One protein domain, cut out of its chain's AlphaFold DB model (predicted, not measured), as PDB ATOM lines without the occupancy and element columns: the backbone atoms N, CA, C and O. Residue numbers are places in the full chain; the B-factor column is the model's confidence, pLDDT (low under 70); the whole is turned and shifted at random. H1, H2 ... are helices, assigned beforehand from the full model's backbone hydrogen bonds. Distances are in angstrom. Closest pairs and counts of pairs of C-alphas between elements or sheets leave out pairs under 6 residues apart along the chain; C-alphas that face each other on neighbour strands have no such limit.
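This is residues 424 to 529 of the 609 residues of the protein "Fe2OG dioxygenase domain-containing protein" of Fusarium oxysporum f. sp. narcissi (UniProt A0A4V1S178). Two short helices, H4 and H6, run opposite ways side by side in the middle of a knot of short helices, with H3 packed on H6 and H7 crossing H4. H1 and H7 lie at opposite ends of the longest axis, and H2 packs on the last helix, H8, at one side of the body. The printed part has 106 residues with eight named helices, H1 to H8 in order, and no named strand; the class is all helix. The whole is compact, with a radius of gyration of the C-alphas of 13.7 A, and spans 40 by 29 by 22 A.

H1, residues 425 to 436, begins at C-alpha 425 (30.391, -18.799, 12.877) and is 15.4 A long. H2 is residues 444 to 447, 5.2 A; H3 is residues 452 to 458, 10.0 A. H4, residues 460 to 467, is 10.5 A long and begins at C-alpha 460 (6.866, -16.354, 19.803). H5 is residues 473 to 478, 9.1 A; H6 is residues 484 to 490, 9.9 A. H7 is residues 503 to 513, 15.1 A. H8, residues 520 to 529, is 14.4 A long and ends at C-alpha 529 (29.105, -15.341, 21.490).

H4 and H6 are the hub, touching 3 helices each. They touch each other at a shallow tilt of 23 degrees, opposite ways; their closest C-alphas, of Ala 462 and Val 489, are 5.3 A apart. H7 touches H4 at a steep tilt of 67 degrees, closest at the C-alphas of Ala 460 and Leu 510, 6.4 A. H3 touches H6 at a steep tilt of 43 degrees, closest at the C-alphas of Ile 455 and Arg 490, 6.5 A. H4 and H5 form a helical hairpin and only just touch, with 3 pairs of C-alphas within 8 A, the closest being Leu 466 and Trp 475 at 7.5 A. H5 and H6 touch only at the corner, closest at the C-alphas of Trp 478 and Lys 484, 4.9 A. H2 touches H8, closest at the C-alphas of Leu 447 and Cys 523, 5.3 A. H3 and H8 only just touch, with 3 pairs within 8 A, the closest being the C-alphas of Gln 453 and Lys 520 at 6.1 A. Helix packing is part aligned, part crossed: some touching helices stand at shallow tilts, others at steep ones. H1 touches no helix; it is close to but not clearly touching H2, with the closest C-alphas, of Val 425 and Ile 444, 7.6 A apart. Every O i to N i+4 pair is within hydrogen-bond range in H1, H3, H4, H6, H7 and H8; H5 has 1 of 2, and H2 is too short for such a pair.

The two C-alphas farthest apart, of Gln 434 and Asp 504, are 40.1 A apart. The printed part has no cut, and the link from H6 to H7, residues 491 to 502, is long. Mean pLDDT of the printed part is 95.3, and no printed residue is under 70.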
ATOM      1  N   ASP A 424      34.210 -19.044  15.329       90.06
ATOM      2  CA  ASP A 424      34.068 -18.551  13.958       90.06
ATOM      3  C   ASP A 424      32.813 -19.140  13.291       90.06
ATOM      4  O   ASP A 424      32.828 -20.218  12.688       90.06
ATOM      5  N   VAL A 425      31.699 -18.419  13.435       92.25
ATOM      6  CA  VAL A 425      30.391 -18.799  12.877       92.25
ATOM      7  C   VAL A 425      30.440 -18.920  11.355       92.25
ATOM      8  O   VAL A 425      29.855 -19.849  10.794       92.25
ATOM      9  N   ASP A 426      31.140 -18.007  10.681       91.62
ATOM     10  CA  ASP A 426      31.174 -17.942   9.220       91.62
ATOM     11  C   ASP A 426      31.976 -19.109   8.639       91.62
ATOM     12  O   ASP A 426      31.547 -19.743   7.666       91.62
ATOM     13  N   MET A 427      33.097 -19.461   9.271       92.75
ATOM     14  CA  MET A 427      33.880 -20.638   8.905       92.75
ATOM     15  C   MET A 427      33.088 -21.931   9.134       92.75
ATOM     16  O   MET A 427      33.027 -22.767   8.230       92.75
ATOM     17  N   ILE A 428      32.435 -22.093  10.294       91.81
ATOM     18  CA  ILE A 428      31.632 -23.296  10.584       91.81
ATOM     19  C   ILE A 428      30.480 -23.429   9.582       91.81
ATOM     20  O   ILE A 428      30.267 -24.513   9.037       91.81
ATOM     21  N   ASN A 429      29.769 -22.340   9.283       94.88
ATOM     22  CA  ASN A 429      28.701 -22.330   8.282       94.88
ATOM     23  C   ASN A 429      29.221 -22.675   6.883       94.88
ATOM     24  O   ASN A 429      28.611 -23.481   6.182       94.88
ATOM     25  N   THR A 430      30.380 -22.137   6.495       95.62
ATOM     26  CA  THR A 430      31.014 -22.446   5.206       95.62
ATOM     27  C   THR A 430      31.362 -23.930   5.095       95.62
ATOM     28  O   THR A 430      31.044 -24.561   4.087       95.62
ATOM     29  N   MET A 431      31.982 -24.504   6.130       94.00
ATOM     30  CA  MET A 431      32.349 -25.923   6.147       94.00
ATOM     31  C   MET A 431      31.110 -26.820   6.143       94.00
ATOM     32  O   MET A 431      30.998 -27.730   5.325       94.00
ATOM     33  N   THR A 432      30.151 -26.557   7.027       93.12
ATOM     34  CA  THR A 432      28.945 -27.388   7.151       93.12
ATOM     35  C   THR A 432      28.084 -27.333   5.900       93.12
ATOM     36  O   THR A 432      27.631 -28.380   5.453       93.12
ATOM     37  N   LYS A 433      27.996 -26.188   5.216       94.12
ATOM     38  CA  LYS A 433      27.331 -26.111   3.909       94.12
ATOM     39  C   LYS A 433      27.963 -27.029   2.865       94.12
ATOM     40  O   LYS A 433      27.247 -27.631   2.071       94.12
ATOM     41  N   GLN A 434      29.290 -27.150   2.860       93.81
ATOM     42  CA  GLN A 434      30.000 -28.027   1.925       93.81
ATOM     43  C   GLN A 434      29.792 -29.513   2.241       93.81
ATOM     44  O   GLN A 434      29.666 -30.310   1.313       93.81
ATOM     45  N   PHE A 435      29.765 -29.888   3.523       90.44
ATOM     46  CA  PHE A 435      29.697 -31.293   3.946       90.44
ATOM     47  C   PHE A 435      28.272 -31.823   4.150       90.44
ATOM     48  O   PHE A 435      28.013 -32.980   3.834       90.44
ATOM     49  N   LEU A 436      27.368 -30.997   4.674       88.94
ATOM     50  CA  LEU A 436      25.987 -31.351   5.029       88.94
ATOM     51  C   LEU A 436      24.961 -30.828   4.013       88.94
ATOM     52  O   LEU A 436      23.825 -31.285   3.997       88.94
ATOM     53  N   GLY A 437      25.344 -29.878   3.153       92.06
ATOM     54  CA  GLY A 437      24.444 -29.239   2.186       92.06
ATOM     55  C   GLY A 437      23.705 -28.005   2.719       92.06
ATOM     56  O   GLY A 437      23.037 -27.324   1.942       92.06
ATOM     57  N   TYR A 438      23.868 -27.673   4.001       92.94
ATOM     58  CA  TYR A 438      23.297 -26.492   4.653       92.94
ATOM     59  C   TYR A 438      24.243 -25.914   5.717       92.94
ATOM     60  O   TYR A 438      25.099 -26.615   6.255       92.94
ATOM     61  N   GLU A 439      24.108 -24.626   6.023       96.88
ATOM     62  CA  GLU A 439      24.826 -23.980   7.125       96.88
ATOM     63  C   GLU A 439      24.282 -24.462   8.475       96.88
ATOM     64  O   GLU A 439      23.104 -24.290   8.744       96.88
ATOM     65  N   MET A 440      25.108 -25.038   9.349       92.75
ATOM     66  CA  MET A 440      24.639 -25.591  10.632       92.75
ATOM     67  C   MET A 440      24.303 -24.518  11.685       92.75
ATOM     68  O   MET A 440      23.498 -24.743  12.579       92.75
ATOM     69  N   LEU A 441      24.913 -23.339  11.625       94.88
ATOM     70  CA  LEU A 441      24.762 -22.264  12.613       94.88
ATOM     71  C   LEU A 441      24.157 -20.996  11.995       94.88
ATOM     72  O   LEU A 441      24.412 -19.883  12.460       94.88
ATOM     73  N   GLY A 442      23.377 -21.124  10.922       96.50
ATOM     74  CA  GLY A 442      22.802 -19.985  10.206       96.50
ATOM     75  C   GLY A 442      21.745 -19.201  10.990       96.50
ATOM     76  O   GLY A 442      21.466 -18.054  10.637       96.50
ATOM     77  N   TYR A 443      21.223 -19.751  12.089       96.81
ATOM     78  CA  TYR A 443      20.374 -19.027  13.039       96.81
ATOM     79  C   TYR A 443      21.147 -18.016  13.904       96.81
ATOM     80  O   TYR A 443      20.578 -16.999  14.300       96.81
ATOM     81  N   ILE A 444      22.441 -18.242  14.179       96.75
ATOM     82  CA  ILE A 444      23.228 -17.409  15.107       96.75
ATOM     83  C   ILE A 444      23.313 -15.943  14.659       96.75
ATOM     84  O   ILE A 444      23.053 -15.072  15.488       96.75
ATOM     85  N   PRO A 445      23.631 -15.610  13.388       95.12
ATOM     86  CA  PRO A 445      23.663 -14.218  12.944       95.12
ATOM     87  C   PRO A 445      22.332 -13.487  13.118       95.12
ATOM     88  O   PRO A 445      22.340 -12.293  13.407       95.12
ATOM     89  N   TRP A 446      21.211 -14.195  12.955       96.88
ATOM     90  CA  TRP A 446      19.886 -13.607  13.105       96.88
ATOM     91  C   TRP A 446      19.509 -13.419  14.573       96.88
ATOM     92  O   TRP A 446      19.137 -12.312  14.947       96.88
ATOM     93  N   LEU A 447      19.709 -14.432  15.425       97.25
ATOM     94  CA  LEU A 447      19.503 -14.286  16.871       97.25
ATOM     95  C   LEU A 447      20.441 -13.237  17.485       97.25
ATOM     96  O   LEU A 447      20.057 -12.557  18.422       97.25
ATOM     97  N   ALA A 448      21.646 -13.045  16.949       95.50
ATOM     98  CA  ALA A 448      22.565 -11.989  17.380       95.50
ATOM     99  C   ALA A 448      22.160 -10.571  16.919       95.50
ATOM    100  O   ALA A 448      22.786  -9.591  17.329       95.50
ATOM    101  N   ASP A 449      21.172 -10.427  16.036       92.56
ATOM    102  CA  ASP A 449      20.670  -9.128  15.585       92.56
ATOM    103  C   ASP A 449      19.587  -8.622  16.541       92.56
ATOM    104  O   ASP A 449      18.542  -9.248  16.697       92.56
ATOM    105  N   TYR A 450      19.791  -7.445  17.139       88.25
ATOM    106  CA  TYR A 450      18.821  -6.842  18.063       88.25
ATOM    107  C   TYR A 450      17.452  -6.589  17.425       88.25
ATOM    108  O   TYR A 450      16.454  -6.534  18.132       88.25
ATOM    109  N   ARG A 451      17.383  -6.469  16.095       89.06
ATOM    110  CA  ARG A 451      16.123  -6.295  15.360       89.06
ATOM    111  C   ARG A 451      15.295  -7.578  15.291       89.06
ATOM    112  O   ARG A 451      14.105  -7.502  15.000       89.06
ATOM    113  N   SER A 452      15.903  -8.743  15.530       95.44
ATOM    114  CA  SER A 452      15.173 -10.016  15.579       95.44
ATOM    115  C   SER A 452      14.290 -10.121  16.824       95.44
ATOM    116  O   SER A 452      13.254 -10.776  16.763       95.44
ATOM    117  N   GLN A 453      14.644  -9.413  17.906       94.38
ATOM    118  CA  GLN A 453      13.942  -9.449  19.189       94.38
ATOM    119  C   GLN A 453      12.435  -9.203  19.026       94.38
ATOM    120  O   GLN A 453      11.633 -10.056  19.395       94.38
ATOM    121  N   GLU A 454      12.040  -8.082  18.416       95.00
ATOM    122  CA  GLU A 454      10.621  -7.731  18.252       95.00
ATOM    123  C   GLU A 454       9.860  -8.750  17.390       95.00
ATOM    124  O   GLU A 454       8.676  -9.002  17.605       95.00
ATOM    125  N   ILE A 455      10.536  -9.354  16.408       97.56
ATOM    126  CA  ILE A 455       9.947 -10.357  15.513       97.56
ATOM    127  C   ILE A 455       9.714 -11.666  16.273       97.56
ATOM    128  O   ILE A 455       8.646 -12.266  16.147       97.56
ATOM    129  N   LEU A 456      10.698 -12.084  17.068       98.00
ATOM    130  CA  LEU A 456      10.632 -13.272  17.913       98.00
ATOM    131  C   LEU A 456       9.556 -13.132  18.993       98.00
ATOM    132  O   LEU A 456       8.784 -14.064  19.178       98.00
ATOM    133  N   GLU A 457       9.460 -11.980  19.661       97.31
ATOM    134  CA  GLU A 457       8.432 -11.714  20.681       97.31
ATOM    135  C   GLU A 457       7.029 -11.716  20.062       97.31
ATOM    136  O   GLU A 457       6.119 -12.381  20.560       97.31
ATOM    137  N   LYS A 458       6.861 -11.029  18.924       97.25
ATOM    138  CA  LYS A 458       5.576 -10.947  18.220       97.25
ATOM    139  C   LYS A 458       5.078 -12.314  17.747       97.25
ATOM    140  O   LYS A 458       3.885 -12.590  17.850       97.25
ATOM    141  N   ASN A 459       5.979 -13.149  17.233       98.12
ATOM    142  CA  ASN A 459       5.660 -14.458  16.667       98.12
ATOM    143  C   ASN A 459       6.260 -15.588  17.531       98.12
ATOM    144  O   ASN A 459       6.795 -16.571  17.010       98.12
ATOM    145  N   ALA A 460       6.185 -15.458  18.861       97.44
ATOM    146  CA  ALA A 460       6.866 -16.354  19.803       97.44
ATOM    147  C   ALA A 460       6.431 -17.819  19.681       97.44
ATOM    148  O   ALA A 460       7.256 -18.721  19.803       97.44
ATOM    149  N   GLU A 461       5.162 -18.076  19.368       98.06
ATOM    150  CA  GLU A 461       4.681 -19.429  19.082       98.06
ATOM    151  C   GLU A 461       5.336 -20.041  17.833       98.06
ATOM    152  O   GLU A 461       5.587 -21.245  17.813       98.06
ATOM    153  N   ALA A 462       5.657 -19.234  16.811       98.38
ATOM    154  CA  ALA A 462       6.385 -19.695  15.627       98.38
ATOM    155  C   ALA A 462       7.762 -20.199  16.043       98.38
ATOM    156  O   ALA A 462       8.108 -21.357  15.799       98.38
ATOM    157  N   ALA A 463       8.502 -19.338  16.747       97.81
ATOM    158  CA  ALA A 463       9.838 -19.626  17.238       97.81
ATOM    159  C   ALA A 463       9.853 -20.872  18.141       97.81
ATOM    160  O   ALA A 463      10.656 -21.777  17.915       97.81
ATOM    161  N   MET A 464       8.912 -20.978  19.085       97.69
ATOM    162  CA  MET A 464       8.794 -22.141  19.970       97.69
ATOM    163  C   MET A 464       8.417 -23.416  19.215       97.69
ATOM    164  O   MET A 464       8.986 -24.469  19.492       97.69
ATOM    165  N   SER A 465       7.519 -23.346  18.227       97.88
ATOM    166  CA  SER A 465       7.159 -24.526  17.428       97.88
ATOM    167  C   SER A 465       8.330 -25.072  16.608       97.88
ATOM    168  O   SER A 465       8.403 -26.276  16.376       97.88
ATOM    169  N   LEU A 466       9.256 -24.195  16.204       97.69
ATOM    170  CA  LEU A 466      10.476 -24.569  15.500       97.69
ATOM    171  C   LEU A 466      11.525 -25.152  16.455       97.69
ATOM    172  O   LEU A 466      12.111 -26.187  16.155       97.69
ATOM    173  N   MET A 467      11.742 -24.536  17.620       95.38
ATOM    174  CA  MET A 467      12.716 -25.019  18.612       95.38
ATOM    175  C   MET A 467      12.283 -26.347  19.249       95.38
ATOM    176  O   MET A 467      13.102 -27.236  19.445       95.38
ATOM    177  N   PHE A 468      10.990 -26.518  19.518       96.12
ATOM    178  CA  PHE A 468      10.424 -27.726  20.123       96.12
ATOM    179  C   PHE A 468       9.694 -28.604  19.099       96.12
ATOM    180  O   PHE A 468       8.717 -29.281  19.435       96.12
ATOM    181  N   CYS A 469      10.135 -28.591  17.836       95.62
ATOM    182  CA  CYS A 469       9.530 -29.404  16.787       95.62
ATOM    183  C   CYS A 469       9.657 -30.907  17.099       95.62
ATOM    184  O   CYS A 469      10.602 -31.377  17.738       95.62
ATOM    185  N   ARG A 470       8.665 -31.684  16.659       93.75
ATOM    186  CA  ARG A 470       8.641 -33.140  16.837       93.75
ATOM    187  C   ARG A 470       9.703 -33.831  15.993       93.75
ATOM    188  O   ARG A 470      10.288 -34.809  16.446       93.75
ATOM    189  N   ASP A 471       9.869 -33.351  14.767       91.81
ATOM    190  CA  ASP A 471      10.802 -33.893  13.792       91.81
ATOM    191  C   ASP A 471      12.010 -32.966  13.673       91.81
ATOM    192  O   ASP A 471      11.868 -31.791  13.343       91.81
ATOM    193  N   ARG A 472      13.194 -33.492  13.985       86.25
ATOM    194  CA  ARG A 472      14.440 -32.718  14.011       86.25
ATOM    195  C   ARG A 472      14.990 -32.434  12.623       86.25
ATOM    196  O   ARG A 472      15.746 -31.480  12.484       86.25
ATOM    197  N   GLU A 473      14.593 -33.201  11.612       90.06
ATOM    198  CA  GLU A 473      14.997 -32.943  10.224       90.06
ATOM    199  C   GLU A 473      14.472 -31.579   9.738       90.06
ATOM    200  O   GLU A 473      15.086 -30.921   8.899       90.06
ATOM    201  N   GLU A 474      13.401 -31.066  10.354       95.12
ATOM    202  CA  GLU A 474      12.893 -29.717  10.096       95.12
ATOM    203  C   GLU A 474      13.925 -28.623  10.410       95.12
ATOM    204  O   GLU A 474      13.909 -27.561   9.782       95.12
ATOM    205  N   TRP A 475      14.861 -28.859  11.338       94.62
ATOM    206  CA  TRP A 475      15.934 -27.903  11.613       94.62
ATOM    207  C   TRP A 475      16.869 -27.736  10.421       94.62
ATOM    208  O   TRP A 475      17.306 -26.618  10.167       94.62
ATOM    209  N   GLU A 476      17.117 -28.788   9.643       93.88
ATOM    210  CA  GLU A 476      17.948 -28.722   8.433       93.88
ATOM    211  C   GLU A 476      17.325 -27.832   7.351       93.88
ATOM    212  O   GLU A 476      18.028 -27.301   6.496       93.88
ATOM    213  N   THR A 477      16.006 -27.624   7.415       96.00
ATOM    214  CA  THR A 477      15.264 -26.774   6.477       96.00
ATOM    215  C   THR A 477      15.037 -25.365   7.022       96.00
ATOM    216  O   THR A 477      15.205 -24.387   6.291       96.00
ATOM    217  N   TRP A 478      14.639 -25.248   8.292       97.62
ATOM    218  CA  TRP A 478      14.071 -24.015   8.843       97.62
ATOM    219  C   TRP A 478      14.888 -23.364   9.953       97.62
ATOM    220  O   TRP A 478      14.703 -22.177  10.196       97.62
ATOM    221  N   PHE A 479      15.788 -24.088  10.621       95.31
ATOM    222  CA  PHE A 479      16.539 -23.553  11.762       95.31
ATOM    223  C   PHE A 479      18.009 -23.313  11.416       95.31
ATOM    224  O   PHE A 479      18.514 -22.205  11.561       95.31
ATOM    225  N   HIS A 480      18.687 -24.339  10.913       95.69
ATOM    226  CA  HIS A 480      20.103 -24.308  10.595       95.69
ATOM    227  C   HIS A 480      20.435 -23.348   9.440       95.69
ATOM    228  O   HIS A 480      21.273 -22.475   9.666       95.69
ATOM    229  N   PRO A 481      19.795 -23.404   8.253       97.56
ATOM    230  CA  PRO A 481      20.246 -22.605   7.116       97.56
ATOM    231  C   PRO A 481      20.100 -21.094   7.336       97.56
ATOM    232  O   PRO A 481      19.129 -20.609   7.924       97.56
ATOM    233  N   VAL A 482      21.049 -20.321   6.797       96.81
ATOM    234  CA  VAL A 482      21.081 -18.857   6.963       96.81
ATOM    235  C   VAL A 482      19.794 -18.218   6.431       96.81
ATOM    236  O   VAL A 482      19.406 -18.415   5.281       96.81
ATOM    237  N   GLY A 483      19.142 -17.420   7.280       96.88
ATOM    238  CA  GLY A 483      17.924 -16.672   6.948       96.88
ATOM    239  C   GLY A 483      16.625 -17.481   7.011       96.88
ATOM    240  O   GLY A 483      15.550 -16.885   6.958       96.88
ATOM    241  N   LYS A 484      16.684 -18.809   7.178       98.31
ATOM    242  CA  LYS A 484      15.474 -19.643   7.193       98.31
ATOM    243  C   LYS A 484      14.671 -19.544   8.478       98.31
ATOM    244  O   LYS A 484      13.445 -19.527   8.410       98.31
ATOM    245  N   MET A 485      15.341 -19.361   9.612       98.06
ATOM    246  CA  MET A 485      14.650 -19.113  10.876       98.06
ATOM    247  C   MET A 485      13.890 -17.779  10.835       98.06
ATOM    248  O   MET A 485      12.751 -17.702  11.286       98.06
ATOM    249  N   ASP A 486      14.492 -16.755  10.222       98.12
ATOM    250  CA  ASP A 486      13.867 -15.446  10.030       98.12
ATOM    251  C   ASP A 486      12.605 -15.545   9.164       98.12
ATOM    252  O   ASP A 486      11.531 -15.096   9.562       98.12
ATOM    253  N   GLU A 487      12.720 -16.194   8.002       98.44
ATOM    254  CA  GLU A 487      11.595 -16.470   7.102       98.44
ATOM    255  C   GLU A 487      10.467 -17.208   7.836       98.44
ATOM    256  O   GLU A 487       9.317 -16.768   7.815       98.44
ATOM    257  N   PHE A 488      10.803 -18.286   8.549       98.62
ATOM    258  CA  PHE A 488       9.834 -19.105   9.269       98.62
ATOM    259  C   PHE A 488       9.068 -18.309  10.329       98.62
ATOM    260  O   PHE A 488       7.837 -18.373  10.390       98.62
ATOM    261  N   VAL A 489       9.794 -17.553  11.159       98.44
ATOM    262  CA  VAL A 489       9.198 -16.797  12.261       98.44
ATOM    263  C   VAL A 489       8.427 -15.592  11.733       98.44
ATOM    264  O   VAL A 489       7.301 -15.386  12.172       98.44
ATOM    265  N   ARG A 490       8.953 -14.811  10.775       97.88
ATOM    266  CA  ARG A 490       8.239 -13.640  10.217       97.88
ATOM    267  C   ARG A 490       6.927 -14.012   9.544       97.88
ATOM    268  O   ARG A 490       5.967 -13.251   9.649       97.88
ATOM    269  N   GLU A 491       6.899 -15.147   8.855       98.25
ATOM    270  CA  GLU A 491       5.703 -15.660   8.181       98.25
ATOM    271  C   GLU A 491       4.762 -16.424   9.117       98.25
ATOM    272  O   GLU A 491       3.747 -16.953   8.667       98.25
ATOM    273  N   ASP A 492       5.082 -16.463  10.414       97.94
ATOM    274  CA  ASP A 492       4.265 -17.069  11.460       97.94
ATOM    275  C   ASP A 492       3.936 -18.548  11.179       97.94
ATOM    276  O   ASP A 492       2.835 -19.041  11.430       97.94
ATOM    277  N   ARG A 493       4.913 -19.286  10.640       98.44
ATOM    278  CA  ARG A 493       4.766 -20.717  10.347       98.44
ATOM    279  C   ARG A 493       4.740 -21.537  11.639       98.44
ATOM    280  O   ARG A 493       5.208 -21.095  12.690       98.44
ATOM    281  N   ARG A 494       4.163 -22.741  11.580       97.44
ATOM    282  CA  ARG A 494       4.081 -23.676  12.715       97.44
ATOM    283  C   ARG A 494       4.414 -25.093  12.278       97.44
ATOM    284  O   ARG A 494       3.922 -25.551  11.247       97.44
ATOM    285  N   LEU A 495       5.200 -25.783  13.097       97.75
ATOM    286  CA  LEU A 495       5.485 -27.210  12.953       97.75
ATOM    287  C   LEU A 495       4.742 -28.025  14.020       97.75
ATOM    288  O   LEU A 495       4.428 -27.499  15.092       97.75
ATOM    289  N   PRO A 496       4.474 -29.320  13.773       97.50
ATOM    290  CA  PRO A 496       4.083 -30.237  14.834       97.50
ATOM    291  C   PRO A 496       5.159 -30.278  15.925       97.50
ATOM    292  O   PRO A 496       6.324 -30.546  15.634       97.50
ATOM    293  N   ILE A 497       4.763 -30.045  17.173       96.75
ATOM    294  CA  ILE A 497       5.665 -30.003  18.331       96.75
ATOM    295  C   ILE A 497       5.877 -31.378  18.971       96.75
ATOM    296  O   ILE A 497       5.066 -32.299  18.807       96.75
ATOM    297  N   ALA A 498       6.981 -31.523  19.698       95.19
ATOM    298  CA  ALA A 498       7.340 -32.750  20.390       95.19
ATOM    299  C   ALA A 498       6.288 -33.148  21.440       95.19
ATOM    300  O   ALA A 498       5.751 -32.309  22.156       95.19
ATOM    301  N   LEU A 499       6.025 -34.453  21.575       94.75
ATOM    302  CA  LEU A 499       4.972 -34.966  22.467       94.75
ATOM    303  C   LEU A 499       5.224 -34.673  23.954       94.75
ATOM    304  O   LEU A 499       4.280 -34.623  24.735       94.75
ATOM    305  N   TRP A 500       6.487 -34.496  24.342       94.44
ATOM    306  CA  TRP A 500       6.880 -34.152  25.709       94.44
ATOM    307  C   TRP A 500       6.780 -32.644  25.999       94.44
ATOM    308  O   TRP A 500       6.831 -32.253  27.161       94.44
ATOM    309  N   TYR A 501       6.600 -31.795  24.978       96.44
ATOM    310  CA  TYR A 501       6.427 -30.351  25.138       96.44
ATOM    311  C   TYR A 501       4.957 -30.022  25.434       96.44
ATOM    312  O   TYR A 501       4.172 -29.635  24.565       96.44
ATOM    313  N   THR A 502       4.565 -30.271  26.682       95.62
ATOM    314  CA  THR A 502       3.183 -30.164  27.166       95.62
ATOM    315  C   THR A 502       2.606 -28.754  27.016       95.62
ATOM    316  O   THR A 502       3.331 -27.772  26.849       95.62
ATOM    317  N   GLU A 503       1.280 -28.627  27.112       96.31
ATOM    318  CA  GLU A 503       0.616 -27.315  27.074       96.31
ATOM    319  C   GLU A 503       1.093 -26.367  28.182       96.31
ATOM    320  O   GLU A 503       1.143 -25.156  27.975       96.31
ATOM    321  N   ASP A 504       1.442 -26.894  29.356       95.25
ATOM    322  CA  ASP A 504       1.908 -26.071  30.471       95.25
ATOM    323  C   ASP A 504       3.320 -25.530  30.215       95.25
ATOM    324  O   ASP A 504       3.566 -24.349  30.462       95.25
ATOM    325  N   LEU A 505       4.210 -26.341  29.627       96.19
ATOM    326  CA  LEU A 505       5.528 -25.883  29.172       96.19
ATOM    327  C   LEU A 505       5.398 -24.832  28.064       96.19
ATOM    328  O   LEU A 505       6.074 -23.807  28.096       96.19
ATOM    329  N   GLN A 506       4.480 -25.039  27.116       97.12
ATOM    330  CA  GLN A 506       4.174 -24.048  26.083       97.12
ATOM    331  C   GLN A 506       3.726 -22.721  26.692       97.12
ATOM    332  O   GLN A 506       4.292 -21.678  26.373       97.12
ATOM    333  N   LYS A 507       2.759 -22.742  27.615       97.06
ATOM    334  CA  LYS A 507       2.285 -21.527  28.297       97.06
ATOM    335  C   LYS A 507       3.406 -20.840  29.076       97.06
ATOM    336  O   LYS A 507       3.501 -19.616  29.022       97.06
ATOM    337  N   ALA A 508       4.249 -21.598  29.777       95.62
ATOM    338  CA  ALA A 508       5.375 -21.052  30.532       95.62
ATOM    339  C   ALA A 508       6.404 -20.377  29.611       95.62
ATOM    340  O   ALA A 508       6.758 -19.218  29.834       95.62
ATOM    341  N   HIS A 509       6.816 -21.045  28.529       97.56
ATOM    342  CA  HIS A 509       7.761 -20.481  27.565       97.56
ATOM    343  C   HIS A 509       7.176 -19.278  26.823       97.56
ATOM    344  O   HIS A 509       7.863 -18.278  26.657       97.56
ATOM    345  N   LEU A 510       5.906 -19.320  26.414       97.38
ATOM    346  CA  LEU A 510       5.260 -18.176  25.764       97.38
ATOM    347  C   LEU A 510       5.106 -16.991  26.713       97.38
ATOM    348  O   LEU A 510       5.271 -15.852  26.289       97.38
ATOM    349  N   LYS A 511       4.856 -17.235  28.003       95.88
ATOM    350  CA  LYS A 511       4.866 -16.172  29.009       95.88
ATOM    351  C   LYS A 511       6.254 -15.542  29.135       95.88
ATOM    352  O   LYS A 511       6.345 -14.323  29.204       95.88
ATOM    353  N   ALA A 512       7.313 -16.348  29.163       95.56
ATOM    354  CA  ALA A 512       8.677 -15.845  29.290       95.56
ATOM    355  C   ALA A 512       9.130 -15.102  28.022       95.56
ATOM    356  O   ALA A 512       9.488 -13.929  28.073       95.56
ATOM    357  N   PHE A 513       9.053 -15.760  26.870       96.88
ATOM    358  CA  PHE A 513       9.669 -15.304  25.626       96.88
ATOM    359  C   PHE A 513       8.725 -14.505  24.718       96.88
ATOM    360  O   PHE A 513       9.187 -13.716  23.907       96.88
ATOM    361  N   GLY A 514       7.408 -14.668  24.851       94.69
ATOM    362  CA  GLY A 514       6.418 -13.834  24.154       94.69
ATOM    363  C   GLY A 514       6.109 -12.513  24.865       94.69
ATOM    364  O   GLY A 514       5.300 -11.728  24.376       94.69
ATOM    365  N   SER A 515       6.716 -12.269  26.030       93.06
ATOM    366  CA  SER A 515       6.606 -10.995  26.741       93.06
ATOM    367  C   SER A 515       7.556  -9.940  26.168       93.06
ATOM    368  O   SER A 515       8.517 -10.262  25.469       93.06
ATOM    369  N   HIS A 516       7.291  -8.669  26.481       91.88
ATOM    370  CA  HIS A 516       8.208  -7.585  26.139       91.88
ATOM    371  C   HIS A 516       9.579  -7.823  26.786       91.88
ATOM    372  O   HIS A 516       9.655  -8.110  27.980       91.88
ATOM    373  N   ASP A 517      10.642  -7.684  25.998       93.25
ATOM    374  CA  ASP A 517      12.022  -8.001  26.377       93.25
ATOM    375  C   ASP A 517      12.293  -9.499  26.649       93.25
ATOM    376  O   ASP A 517      13.399  -9.858  27.062       93.25
ATOM    377  N   GLY A 518      11.353 -10.402  26.347       94.44
ATOM    378  CA  GLY A 518      11.506 -11.848  26.541       94.44
ATOM    379  C   GLY A 518      12.656 -12.469  25.738       94.44
ATOM    380  O   GLY A 518      13.311 -13.398  26.209       94.44
ATOM    381  N   TYR A 519      12.967 -11.925  24.556       96.62
ATOM    382  CA  TYR A 519      14.111 -12.351  23.733       96.62
ATOM    383  C   TYR A 519      15.327 -11.428  23.848       96.62
ATOM    384  O   TYR A 519      16.342 -11.646  23.176       96.62
ATOM    385  N   LYS A 520      15.271 -10.394  24.693       93.25
ATOM    386  CA  LYS A 520      16.361  -9.421  24.809       93.25
ATOM    387  C   LYS A 520      17.665 -10.083  25.224       93.25
ATOM    388  O   LYS A 520      18.672  -9.901  24.538       93.25
ATOM    389  N   GLY A 521      17.625 -10.886  26.291       92.94
ATOM    390  CA  GLY A 521      18.773 -11.654  26.770       92.94
ATOM    391  C   GLY A 521      19.329 -12.577  25.704       92.94
ATOM    392  O   GLY A 521      20.516 -12.512  25.401       92.94
ATOM    393  N   VAL A 522      18.459 -13.354  25.056       93.94
ATOM    394  CA  VAL A 522      18.813 -14.251  23.943       93.94
ATOM    395  C   VAL A 522      19.654 -13.510  22.909       93.94
ATOM    396  O   VAL A 522      20.769 -13.929  22.595       93.94
ATOM    397  N   CYS A 523      19.176 -12.351  22.452       96.19
ATOM    398  CA  CYS A 523      19.885 -11.585  21.439       96.19
ATOM    399  C   CYS A 523      21.254 -11.085  21.921       96.19
ATOM    400  O   CYS A 523      22.199 -11.006  21.137       96.19
ATOM    401  N   ARG A 524      21.393 -10.767  23.217       95.19
ATOM    402  CA  ARG A 524      22.679 -10.368  23.809       95.19
ATOM    403  C   ARG A 524      23.640 -11.544  23.964       95.19
ATOM    404  O   ARG A 524      24.798 -11.394  23.594       95.19
ATOM    405  N   TRP A 525      23.175 -12.705  24.421       96.69
ATOM    406  CA  TRP A 525      23.986 -13.923  24.530       96.69
ATOM    407  C   TRP A 525      24.528 -14.366  23.168       96.69
ATOM    408  O   TRP A 525      25.735 -14.553  23.016       96.69
ATOM    409  N   TYR A 526      23.669 -14.444  22.148       96.75
ATOM    410  CA  TYR A 526      24.099 -14.809  20.795       96.75
ATOM    411  C   TYR A 526      25.024 -13.763  20.171       96.75
ATOM    412  O   TYR A 526      25.976 -14.132  19.485       96.75
ATOM    413  N   ARG A 527      24.801 -12.466  20.430       94.69
ATOM    414  CA  ARG A 527      25.713 -11.401  19.988       94.69
ATOM    415  C   ARG A 527      27.076 -11.499  20.663       94.69
ATOM    416  O   ARG A 527      28.082 -11.452  19.963       94.69
ATOM    417  N   MET A 528      27.102 -11.654  21.985       94.50
ATOM    418  CA  MET A 528      28.321 -11.834  22.775       94.50
ATOM    419  C   MET A 528      29.142 -13.011  22.252       94.50
ATOM    420  O   MET A 528      30.350 -12.879  22.053       94.50
ATOM    421  N   TRP A 529      28.468 -14.127  21.976       92.31
ATOM    422  CA  TRP A 529      29.105 -15.341  21.490       92.31
ATOM    423  C   TRP A 529      29.622 -15.193  20.054       92.31
ATOM    424  O   TRP A 529      30.799 -15.430  19.795       92.31
TER     425      TRP A 529